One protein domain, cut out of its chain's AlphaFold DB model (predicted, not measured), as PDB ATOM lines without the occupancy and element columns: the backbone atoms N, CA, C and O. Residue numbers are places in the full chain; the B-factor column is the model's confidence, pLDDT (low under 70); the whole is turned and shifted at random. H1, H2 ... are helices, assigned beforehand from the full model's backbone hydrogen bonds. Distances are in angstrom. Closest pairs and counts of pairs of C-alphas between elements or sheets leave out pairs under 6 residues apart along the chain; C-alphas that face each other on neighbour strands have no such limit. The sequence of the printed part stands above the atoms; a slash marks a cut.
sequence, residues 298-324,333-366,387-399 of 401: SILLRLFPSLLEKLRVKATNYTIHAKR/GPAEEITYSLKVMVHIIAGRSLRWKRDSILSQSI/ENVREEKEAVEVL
ATOM      1  N   SER A 298     -17.358 100.867  32.761       76.75
ATOM      2  CA  SER A 298     -18.288 100.166  31.864       76.75
ATOM      3  C   SER A 298     -17.722  98.869  31.265       76.75
ATOM      4  O   SER A 298     -18.450  97.886  31.138       76.75
ATOM      5  N   ILE A 299     -16.423  98.815  30.950       81.56
ATOM      6  CA  ILE A 299     -15.765  97.597  30.449       81.56
ATOM      7  C   ILE A 299     -15.665  96.549  31.561       81.56
ATOM      8  O   ILE A 299     -15.884  95.366  31.313       81.56
ATOM      9  N   LEU A 300     -15.373  96.984  32.790       84.50
ATOM     10  CA  LEU A 300     -15.286  96.097  33.950       84.50
ATOM     11  C   LEU A 300     -16.665  95.562  34.355       84.50
ATOM     12  O   LEU A 300     -16.793  94.377  34.650       84.50
ATOM     13  N   LEU A 301     -17.703  96.401  34.308       86.44
ATOM     14  CA  LEU A 301     -19.076  96.018  34.648       86.44
ATOM     15  C   LEU A 301     -19.647  94.963  33.699       86.44
ATOM     16  O   LEU A 301     -20.376  94.081  34.140       86.44
ATOM     17  N   ARG A 302     -19.252  94.963  32.421       89.06
ATOM     18  CA  ARG A 302     -19.659  93.916  31.466       89.06
ATOM     19  C   ARG A 302     -19.229  92.506  31.896       89.06
ATOM     20  O   ARG A 302     -19.835  91.526  31.474       89.06
ATOM     21  N   LEU A 303     -18.197  92.383  32.731       89.31
ATOM     22  CA  LEU A 303     -17.708  91.090  33.216       89.31
ATOM     23  C   LEU A 303     -18.528  90.552  34.399       89.31
ATOM     24  O   LEU A 303     -18.476  89.349  34.674       89.31
ATOM     25  N   PHE A 304     -19.287  91.417  35.082       92.19
ATOM     26  CA  PHE A 304     -19.954  91.101  36.346       92.19
ATOM     27  C   PHE A 304     -20.969  89.969  36.221       92.19
ATOM     28  O   PHE A 304     -20.860  89.048  37.028       92.19
ATOM     29  N   PRO A 305     -21.861  89.925  35.213       92.81
ATOM     30  CA  PRO A 305     -22.846  88.846  35.117       92.81
ATOM     31  C   PRO A 305     -22.187  87.459  35.082       92.81
ATOM     32  O   PRO A 305     -22.557  86.548  35.818       92.81
ATOM     33  N   SER A 306     -21.110  87.317  34.299       92.50
ATOM     34  CA  SER A 306     -20.374  86.050  34.197       92.50
ATOM     35  C   SER A 306     -19.632  85.665  35.483       92.50
ATOM     36  O   SER A 306     -19.425  84.480  35.749       92.50
ATOM     37  N   LEU A 307     -19.197  86.652  36.273       91.75
ATOM     38  CA  LEU A 307     -18.510  86.439  37.547       91.75
ATOM     39  C   LEU A 307     -19.505  86.121  38.662       91.75
ATOM     40  O   LEU A 307     -19.257  85.204  39.441       91.75
ATOM     41  N   LEU A 308     -20.636  86.825  38.709       93.69
ATOM     42  CA  LEU A 308     -21.708  86.596  39.672       93.69
ATOM     43  C   LEU A 308     -22.291  85.191  39.523       93.69
ATOM     44  O   LEU A 308     -22.429  84.500  40.530       93.69
ATOM     45  N   GLU A 309     -22.504  84.706  38.297       94.62
ATOM     46  CA  GLU A 309     -22.979  83.335  38.078       94.62
ATOM     47  C   GLU A 309     -21.959  82.288  38.563       94.62
ATOM     48  O   GLU A 309     -22.300  81.343  39.278       94.62
ATOM     49  N   LYS A 310     -20.664  82.487  38.275       93.44
ATOM     50  CA  LYS A 310     -19.595  81.604  38.781       93.44
ATOM     51  C   LYS A 310     -19.546  81.586  40.309       93.44
ATOM     52  O   LYS A 310     -19.400  80.519  40.911       93.44
ATOM     53  N   LEU A 311     -19.670  82.753  40.936       92.75
ATOM     54  CA  LEU A 311     -19.679  82.887  42.391       92.75
ATOM     55  C   LEU A 311     -20.927  82.261  43.007       92.75
ATOM     56  O   LEU A 311     -20.810  81.595  44.033       92.75
ATOM     57  N   ARG A 312     -22.090  82.396  42.362       92.94
ATOM     58  CA  ARG A 312     -23.340  81.750  42.768       92.94
ATOM     59  C   ARG A 312     -23.190  80.235  42.772       92.94
ATOM     60  O   ARG A 312     -23.428  79.616  43.805       92.94
ATOM     61  N   VAL A 313     -22.718  79.648  41.671       93.62
ATOM     62  CA  VAL A 313     -22.470  78.199  41.566       93.62
ATOM     63  C   VAL A 313     -21.471  77.733  42.630       93.62
ATOM     64  O   VAL A 313     -21.673  76.710  43.291       93.62
ATOM     65  N   LYS A 314     -20.397  78.496  42.852       89.38
ATOM     66  CA  LYS A 314     -19.397  78.182  43.879       89.38
ATOM     67  C   LYS A 314     -19.985  78.247  45.291       89.38
ATOM     68  O   LYS A 314     -19.746  77.338  46.085       89.38
ATOM     69  N   ALA A 315     -20.807  79.252  45.585       90.31
ATOM     70  CA  ALA A 315     -21.489  79.416  46.865       90.31
ATOM     71  C   ALA A 315     -22.522  78.307  47.122       90.31
ATOM     72  O   ALA A 315     -22.589  77.766  48.230       90.31
ATOM     73  N   THR A 316     -23.303  77.915  46.110       91.38
ATOM     74  CA  THR A 316     -24.268  76.814  46.236       91.38
ATOM     75  C   THR A 316     -23.557  75.488  46.458       91.38
ATOM     76  O   THR A 316     -23.933  74.742  47.360       91.38
ATOM     77  N   ASN A 317     -22.487  75.219  45.704       88.69
ATOM     78  CA  ASN A 317     -21.682  74.013  45.880       88.69
ATOM     79  C   ASN A 317     -21.060  73.979  47.275       88.69
ATOM     80  O   ASN A 317     -21.187  72.972  47.969       88.69
ATOM     81  N   TYR A 318     -20.475  75.088  47.729       87.00
ATOM     82  CA  TYR A 318     -19.935  75.202  49.079       87.00
ATOM     83  C   TYR A 318     -20.992  74.916  50.149       87.00
ATOM     84  O   TYR A 318     -20.768  74.098  51.036       87.00
ATOM     85  N   THR A 319     -22.182  75.504  50.020       86.50
ATOM     86  CA  THR A 319     -23.291  75.288  50.959       86.50
ATOM     87  C   THR A 319     -23.745  73.827  50.978       86.50
ATOM     88  O   THR A 319     -24.015  73.266  52.039       86.50
ATOM     89  N   ILE A 320     -23.819  73.181  49.811       87.50
ATOM     90  CA  ILE A 320     -24.176  71.763  49.690       87.50
ATOM     91  C   ILE A 320     -23.090  70.879  50.322       87.50
ATOM     92  O   ILE A 320     -23.412  69.952  51.066       87.50
ATOM     93  N   HIS A 321     -21.812  71.163  50.064       81.62
ATOM     94  CA  HIS A 321     -20.689  70.431  50.647       81.62
ATOM     95  C   HIS A 321     -20.603  70.617  52.163       81.62
ATOM     96  O   HIS A 321     -20.404  69.630  52.865       81.62
ATOM     97  N   ALA A 322     -20.835  71.826  52.675       82.31
ATOM     98  CA  ALA A 322     -20.890  72.110  54.107       82.31
ATOM     99  C   ALA A 322     -22.040  71.357  54.797       82.31
ATOM    100  O   ALA A 322     -21.861  70.820  55.885       82.31
ATOM    101  N   LYS A 323     -23.206  71.241  54.143       81.75
ATOM    102  CA  LYS A 323     -24.345  70.462  54.661       81.75
ATOM    103  C   LYS A 323     -24.109  68.949  54.632       81.75
ATOM    104  O   LYS A 323     -24.592  68.248  55.514       81.75
ATOM    105  N   ARG A 324     -23.401  68.431  53.621       81.25
ATOM    106  CA  ARG A 324     -23.100  66.990  53.486       81.25
ATOM    107  C   ARG A 324     -21.919  66.544  54.348       81.25
ATOM    108  O   ARG A 324     -21.895  65.408  54.807       81.25
ATOM    109  N   GLY A 333     -11.392  78.585  52.609       86.06
ATOM    110  CA  GLY A 333     -10.809  79.040  51.343       86.06
ATOM    111  C   GLY A 333     -11.828  79.517  50.293       86.06
ATOM    112  O   GLY A 333     -11.733  80.656  49.829       86.06
ATOM    113  N   PRO A 334     -12.856  78.721  49.928       86.81
ATOM    114  CA  PRO A 334     -13.845  79.151  48.936       86.81
ATOM    115  C   PRO A 334     -14.724  80.317  49.412       86.81
ATOM    116  O   PRO A 334     -15.145  81.124  48.585       86.81
ATOM    117  N   ALA A 335     -14.997  80.434  50.715       87.06
ATOM    118  CA  ALA A 335     -15.785  81.536  51.270       87.06
ATOM    119  C   ALA A 335     -15.004  82.862  51.240       87.06
ATOM    120  O   ALA A 335     -15.563  83.918  50.923       87.06
ATOM    121  N   GLU A 336     -13.702  82.804  51.517       91.75
ATOM    122  CA  GLU A 336     -12.803  83.951  51.419       91.75
ATOM    123  C   GLU A 336     -12.698  84.450  49.976       91.75
ATOM    124  O   GLU A 336     -12.891  85.640  49.730       91.75
ATOM    125  N   GLU A 337     -12.497  83.558  49.003       92.19
ATOM    126  CA  GLU A 337     -12.418  83.923  47.581       92.19
ATOM    127  C   GLU A 337     -13.692  84.621  47.080       92.19
ATOM    128  O   GLU A 337     -13.618  85.644  46.390       92.19
ATOM    129  N   ILE A 338     -14.867  84.105  47.465       93.12
ATOM    130  CA  ILE A 338     -16.152  84.735  47.137       93.12
ATOM    131  C   ILE A 338     -16.222  86.137  47.751       93.12
ATOM    132  O   ILE A 338     -16.585  87.099  47.072       93.12
ATOM    133  N   THR A 339     -15.816  86.274  49.013       93.44
ATOM    134  CA  THR A 339     -15.828  87.555  49.730       93.44
ATOM    135  C   THR A 339     -14.892  88.579  49.087       93.44
ATOM    136  O   THR A 339     -15.286  89.730  48.894       93.44
ATOM    137  N   TYR A 340     -13.666  88.191  48.726       95.06
ATOM    138  CA  TYR A 340     -12.718  89.077  48.043       95.06
ATOM    139  C   TYR A 340     -13.233  89.504  46.669       95.06
ATOM    140  O   TYR A 340     -13.182  90.689  46.341       95.06
ATOM    141  N   SER A 341     -13.801  88.572  45.903       93.44
ATOM    142  CA  SER A 341     -14.369  88.869  44.584       93.44
ATOM    143  C   SER A 341     -15.518  89.878  44.676       93.44
ATOM    144  O   SER A 341     -15.541  90.864  43.939       93.44
ATOM    145  N   LEU A 342     -16.434  89.690  45.633       94.19
ATOM    146  CA  LEU A 342     -17.527  90.631  45.899       94.19
ATOM    147  C   LEU A 342     -17.010  92.000  46.350       94.19
ATOM    148  O   LEU A 342     -17.475  93.020  45.846       94.19
ATOM    149  N   LYS A 343     -16.004  92.049  47.232       95.25
ATOM    150  CA  LYS A 343     -15.378  93.314  47.652       95.25
ATOM    151  C   LYS A 343     -14.808  94.093  46.470       95.25
ATOM    152  O   LYS A 343     -15.009  95.305  46.402       95.25
ATOM    153  N   VAL A 344     -14.119  93.421  45.548       93.50
ATOM    154  CA  VAL A 344     -13.561  94.056  44.344       93.50
ATOM    155  C   VAL A 344     -14.678  94.583  43.445       93.50
ATOM    156  O   VAL A 344     -14.615  95.729  43.008       93.50
ATOM    157  N   MET A 345     -15.735  93.796  43.224       92.25
ATOM    158  CA  MET A 345     -16.887  94.232  42.429       92.25
ATOM    159  C   MET A 345     -17.569  95.473  43.022       92.25
ATOM    160  O   MET A 345     -17.838  96.432  42.298       92.25
ATOM    161  N   VAL A 346     -17.758  95.510  44.344       92.12
ATOM    162  CA  VAL A 346     -18.298  96.683  45.052       92.12
ATOM    163  C   VAL A 346     -17.396  97.908  44.877       92.12
ATOM    164  O   VAL A 346     -17.894  98.997  44.594       92.12
ATOM    165  N   HIS A 347     -16.073  97.749  44.986       90.31
ATOM    166  CA  HIS A 347     -15.133  98.858  44.781       90.31
ATOM    167  C   HIS A 347     -15.178  99.411  43.356       90.31
ATOM    168  O   HIS A 347     -15.078 100.621  43.170       90.31
ATOM    169  N   ILE A 348     -15.352  98.555  42.347       89.94
ATOM    170  CA  ILE A 348     -15.482  98.984  40.950       89.94
ATOM    171  C   ILE A 348     -16.772  99.793  40.747       89.94
ATOM    172  O   ILE A 348     -16.727 100.851  40.116       89.94
ATOM    173  N   ILE A 349     -17.901  99.350  41.316       87.75
ATOM    174  CA  ILE A 349     -19.177 100.088  41.254       87.75
ATOM    175  C   ILE A 349     -19.042 101.450  41.948       87.75
ATOM    176  O   ILE A 349     -19.369 102.482  41.361       87.75
ATOM    177  N   ALA A 350     -18.493 101.475  43.167       87.44
ATOM    178  CA  ALA A 350     -18.249 102.716  43.902       87.44
ATOM    179  C   ALA A 350     -17.299 103.656  43.135       87.44
ATOM    180  O   ALA A 350     -17.532 104.863  43.044       87.44
ATOM    181  N   GLY A 351     -16.259 103.093  42.513       86.19
ATOM    182  CA  GLY A 351     -15.315 103.817  41.669       86.19
ATOM    183  C   GLY A 351     -15.968 104.454  40.441       86.19
ATOM    184  O   GLY A 351     -15.610 105.579  40.087       86.19
ATOM    185  N   ARG A 352     -16.960 103.793  39.821       84.00
ATOM    186  CA  ARG A 352     -17.750 104.377  38.721       84.00
ATOM    187  C   ARG A 352     -18.487 105.628  39.179       84.00
ATOM    188  O   ARG A 352     -18.345 106.655  38.527       84.00
ATOM    189  N   SER A 353     -19.206 105.562  40.299       79.25
ATOM    190  CA  SER A 353     -19.957 106.709  40.833       79.25
ATOM    191  C   SER A 353     -19.037 107.900  41.148       79.25
ATOM    192  O   SER A 353     -19.305 109.030  40.736       79.25
ATOM    193  N   LEU A 354     -17.888 107.650  41.787       82.44
ATOM    194  CA  LEU A 354     -16.903 108.698  42.089       82.44
ATOM    195  C   LEU A 354     -16.286 109.311  40.825       82.44
ATOM    196  O   LEU A 354     -16.131 110.533  40.741       82.44
ATOM    197  N   ARG A 355     -15.947 108.480  39.831       83.00
ATOM    198  CA  ARG A 355     -15.422 108.954  38.545       83.00
ATOM    199  C   ARG A 355     -16.468 109.763  37.788       83.00
ATOM    200  O   ARG A 355     -16.136 110.837  37.303       83.00
ATOM    201  N   TRP A 356     -17.706 109.282  37.726       76.75
ATOM    202  CA  TRP A 356     -18.804 109.987  37.075       76.75
ATOM    203  C   TRP A 356     -19.050 111.351  37.715       76.75
ATOM    204  O   TRP A 356     -19.123 112.353  37.014       76.75
ATOM    205  N   LYS A 357     -19.059 111.433  39.052       80.88
ATOM    206  CA  LYS A 357     -19.180 112.708  39.771       80.88
ATOM    207  C   LYS A 357     -18.062 113.683  39.402       80.88
ATOM    208  O   LYS A 357     -18.334 114.854  39.148       80.88
ATOM    209  N   ARG A 358     -16.812 113.212  39.339       84.06
ATOM    210  CA  ARG A 358     -15.674 114.034  38.897       84.06
ATOM    211  C   ARG A 358     -15.848 114.491  37.448       84.06
ATOM    212  O   ARG A 358     -15.708 115.677  37.179       84.06
ATOM    213  N   ASP A 359     -16.148 113.572  36.535       76.50
ATOM    214  CA  ASP A 359     -16.271 113.856  35.101       76.50
ATOM    215  C   ASP A 359     -17.482 114.786  34.827       76.50
ATOM    216  O   ASP A 359     -17.409 115.673  33.977       76.50
ATOM    217  N   SER A 360     -18.546 114.681  35.630       71.62
ATOM    218  CA  SER A 360     -19.707 115.582  35.647       71.62
ATOM    219  C   SER A 360     -19.340 116.995  36.117       71.62
ATOM    220  O   SER A 360     -19.703 117.969  35.461       71.62
ATOM    221  N   ILE A 361     -18.564 117.136  37.200       76.69
ATOM    222  CA  ILE A 361     -18.057 118.440  37.674       76.69
ATOM    223  C   ILE A 361     -17.106 119.066  36.642       76.69
ATOM    224  O   ILE A 361     -17.213 120.253  36.350       76.69
ATOM    225  N   LEU A 362     -16.212 118.276  36.043       77.00
ATOM    226  CA  LEU A 362     -15.316 118.754  34.984       77.00
ATOM    227  C   LEU A 362     -16.095 119.217  33.746       77.00
ATOM    228  O   LEU A 362     -15.762 120.227  33.137       77.00
ATOM    229  N   SER A 363     -17.173 118.519  33.395       70.81
ATOM    230  CA  SER A 363     -18.035 118.923  32.280       70.81
ATOM    231  C   SER A 363     -18.796 120.226  32.573       70.81
ATOM    232  O   SER A 363     -19.062 120.986  31.642       70.81
ATOM    233  N   GLN A 364     -19.094 120.531  33.846       70.75
ATOM    234  CA  GLN A 364     -19.667 121.825  34.255       70.75
ATOM    235  C   GLN A 364     -18.686 122.975  34.050       70.75
ATOM    236  O   GLN A 364     -19.091 124.034  33.580       70.75
ATOM    237  N   SER A 365     -17.411 122.784  34.401       63.59
ATOM    238  CA  SER A 365     -16.407 123.849  34.302       63.59
ATOM    239  C   SER A 365     -16.003 124.162  32.861       63.59
ATOM    240  O   SER A 365     -15.508 125.252  32.596       63.59
ATOM    241  N   ILE A 366     -16.229 123.234  31.927       66.06
ATOM    242  CA  ILE A 366     -15.935 123.423  30.498       66.06
ATOM    243  C   ILE A 366     -17.124 124.056  29.752       66.06
ATOM    244  O   ILE A 366     -16.930 124.769  28.770       66.06
ATOM    245  N   GLU A 387     -29.763 113.088  34.536       71.88
ATOM    246  CA  GLU A 387     -28.718 112.262  33.930       71.88
ATOM    247  C   GLU A 387     -28.048 111.351  34.965       71.88
ATOM    248  O   GLU A 387     -27.869 110.163  34.705       71.88
ATOM    249  N   ASN A 388     -27.786 111.869  36.172       69.94
ATOM    250  CA  ASN A 388     -27.246 111.076  37.281       69.94
ATOM    251  C   ASN A 388     -28.165 109.899  37.644       69.94
ATOM    252  O   ASN A 388     -27.707 108.779  37.835       69.94
ATOM    253  N   VAL A 389     -29.479 110.142  37.678       75.38
ATOM    254  CA  VAL A 389     -30.473 109.104  37.993       75.38
ATOM    255  C   VAL A 389     -30.521 108.016  36.913       75.38
ATOM    256  O   VAL A 389     -30.749 106.849  37.226       75.38
ATOM    257  N   ARG A 390     -30.301 108.364  35.638       80.75
ATOM    258  CA  ARG A 390     -30.264 107.387  34.539       80.75
ATOM    259  C   ARG A 390     -29.045 106.466  34.640       80.75
ATOM    260  O   ARG A 390     -29.188 105.263  34.457       80.75
ATOM    261  N   GLU A 391     -27.880 107.022  34.954       71.75
ATOM    262  CA  GLU A 391     -26.648 106.247  35.147       71.75
ATOM    263  C   GLU A 391     -26.730 105.294  36.345       71.75
ATOM    264  O   GLU A 391     -26.316 104.139  36.249       71.75
ATOM    265  N   GLU A 392     -27.289 105.755  37.469       78.50
ATOM    266  CA  GLU A 392     -27.495 104.902  38.645       78.50
ATOM    267  C   GLU A 392     -28.432 103.731  38.327       78.50
ATOM    268  O   GLU A 392     -28.158 102.603  38.735       78.50
ATOM    269  N   LYS A 393     -29.490 103.962  37.538       83.75
ATOM    270  CA  LYS A 393     -30.388 102.889  37.083       83.75
ATOM    271  C   LYS A 393     -29.681 101.852  36.210       83.75
ATOM    272  O   LYS A 393     -29.874 100.667  36.449       83.75
ATOM    273  N   GLU A 394     -28.841 102.269  35.262       78.38
ATOM    274  CA  GLU A 394     -28.062 101.336  34.428       78.38
ATOM    275  C   GLU A 394     -27.118 100.475  35.290       78.38
ATOM    276  O   GLU A 394     -26.926  99.291  35.031       78.38
ATOM    277  N   ALA A 395     -26.540 101.046  36.352       78.38
ATOM    278  CA  ALA A 395     -25.694 100.294  37.276       78.38
ATOM    279  C   ALA A 395     -26.483  99.273  38.114       78.38
ATOM    280  O   ALA A 395     -25.973  98.183  38.372       78.38
ATOM    281  N   VAL A 396     -27.705  99.617  38.534       82.81
ATOM    282  CA  VAL A 396     -28.598  98.702  39.263       82.81
ATOM    283  C   VAL A 396     -29.078  97.566  38.358       82.81
ATOM    284  O   VAL A 396     -29.068  96.418  38.784       82.81
ATOM    285  N   GLU A 397     -29.400  97.847  37.096       83.94
ATOM    286  CA  GLU A 397     -29.858  96.840  36.127       83.94
ATOM    287  C   GLU A 397     -28.821  95.728  35.884       83.94
ATOM    288  O   GLU A 397     -29.177  94.564  35.730       83.94
ATOM    289  N   VAL A 398     -27.523  96.048  35.938       75.75
ATOM    290  CA  VAL A 398     -26.444  95.044  35.831       75.75
ATOM    291  C   VAL A 398     -26.447  94.050  37.005       75.75
ATOM    292  O   VAL A 398     -25.890  92.960  36.873       75.75
ATOM    293  N   LEU A 399     -27.048  94.408  38.145       75.75
ATOM    294  CA  LEU A 399     -27.132  93.570  39.346       75.75
ATOM    295  C   LEU A 399     -28.441  92.774  39.456       75.75
ATOM    296  O   LEU A 399     -28.482  91.831  40.243       75.75
TER     297      LEU A 399
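Overview. This is residues 298 to 324, 333 to 366 and 387 to 399 of the 401 residues of an uncharacterized protein of Coccidioides immitis RMSCC 3703 (UniProt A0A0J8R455). One long straight helix, H3, makes most of the length of a slender rod, and two shorter helices run beside it in the direction opposite to its own: H2 beside its first part and H4, more loosely, beside a later part. H2 reaches past the start of H3, the short turn H1 lies just before H2 near the middle of H3, and the last residues of H3, 361 to 366, stick out free. The printed part has 74 residues with four named helices, in the order H1, H2, H3, H4, and no named strand; the class is all helix. The whole is only just loose, close to extended, with a radius of gyration of the C-alphas of 16.5 A, and the C-alphas span 61 by 20 by 17 A.

Along the chain. The printed part begins with H1, residues 298 to 301, whose first C-alpha, that of Ser 298, is at (-18.288, 100.166, 31.864). Arg 302 and Leu 303 follow. H2 takes residues 304 to 324, from Phe 304 to Arg 324, and measures 29.7 A from first to last C-alpha. Its last C-alpha, that of Arg 324, is at (-23.100, 66.990, 53.486). After a cut comes H3, residues 333 to 366, the longest helix with 34 residues and 49.3 A from first to last C-alpha. It begins with C-alpha 333 at (-10.809, 79.040, 51.343) and ends with C-alpha 366 at (-15.935, 123.423, 30.498). After a second cut, H4 takes residues 387 to 397, from Glu 387 to Glu 397, and measures 15.6 A. Val 398 and Leu 399 follow it.

Arrangement. H1 and H3 only just touch, with 3 pairs of C-alphas within 8 A; the closest are those of Leu 300 and Ile 348, 7.6 A apart. H3 touches H1 with residues 348 to 349 alone. H1 and H2 meet only through their link, a tight one of 2 residues. H2 touches H3, with 8 pairs of C-alphas within 8 A, the closest being those of Leu 311 and Ile 338 at 6.2 A. H3 touches H2 with residues 334 to 345 alone. The lines of H2 and H3 stand at a shallow tilt of 24 degrees, and the two run opposite ways. H3 and H4 are close but not clearly touching: 1 pair of C-alphas is within 8 A, that of Ile 349 and Ala 395, 7.6 A apart. They too run opposite ways, at a shallow tilt of 16 degrees. H1 and H4 are apart, but only just, with their closest C-alphas at 8.3 A. H2 and H4 are apart. In H2, H3 and H4 every O i to N i+4 pair is within hydrogen-bond range; H1 is too short for such a pair, and its 1 pair of O i and N i+3 is not within range.

Size, cuts and confidence. The two C-alphas farthest apart are those of Arg 324 and Ile 366, 61.4 A from each other, while the first and last printed C-alphas, those of Ser 298 and Leu 399, are 13.3 A apart. Residues 325 to 332 are not printed, and across this cut C-alphas 324 and 333 are 17.3 A apart. Residues 367 to 386 are not printed either, and across this second cut C-alphas 366 and 387 are also 17.3 A apart. The mean pLDDT of the printed part is 84.6, and the model's confidence is low, under 70, at residues 365 to 366 and residue 388.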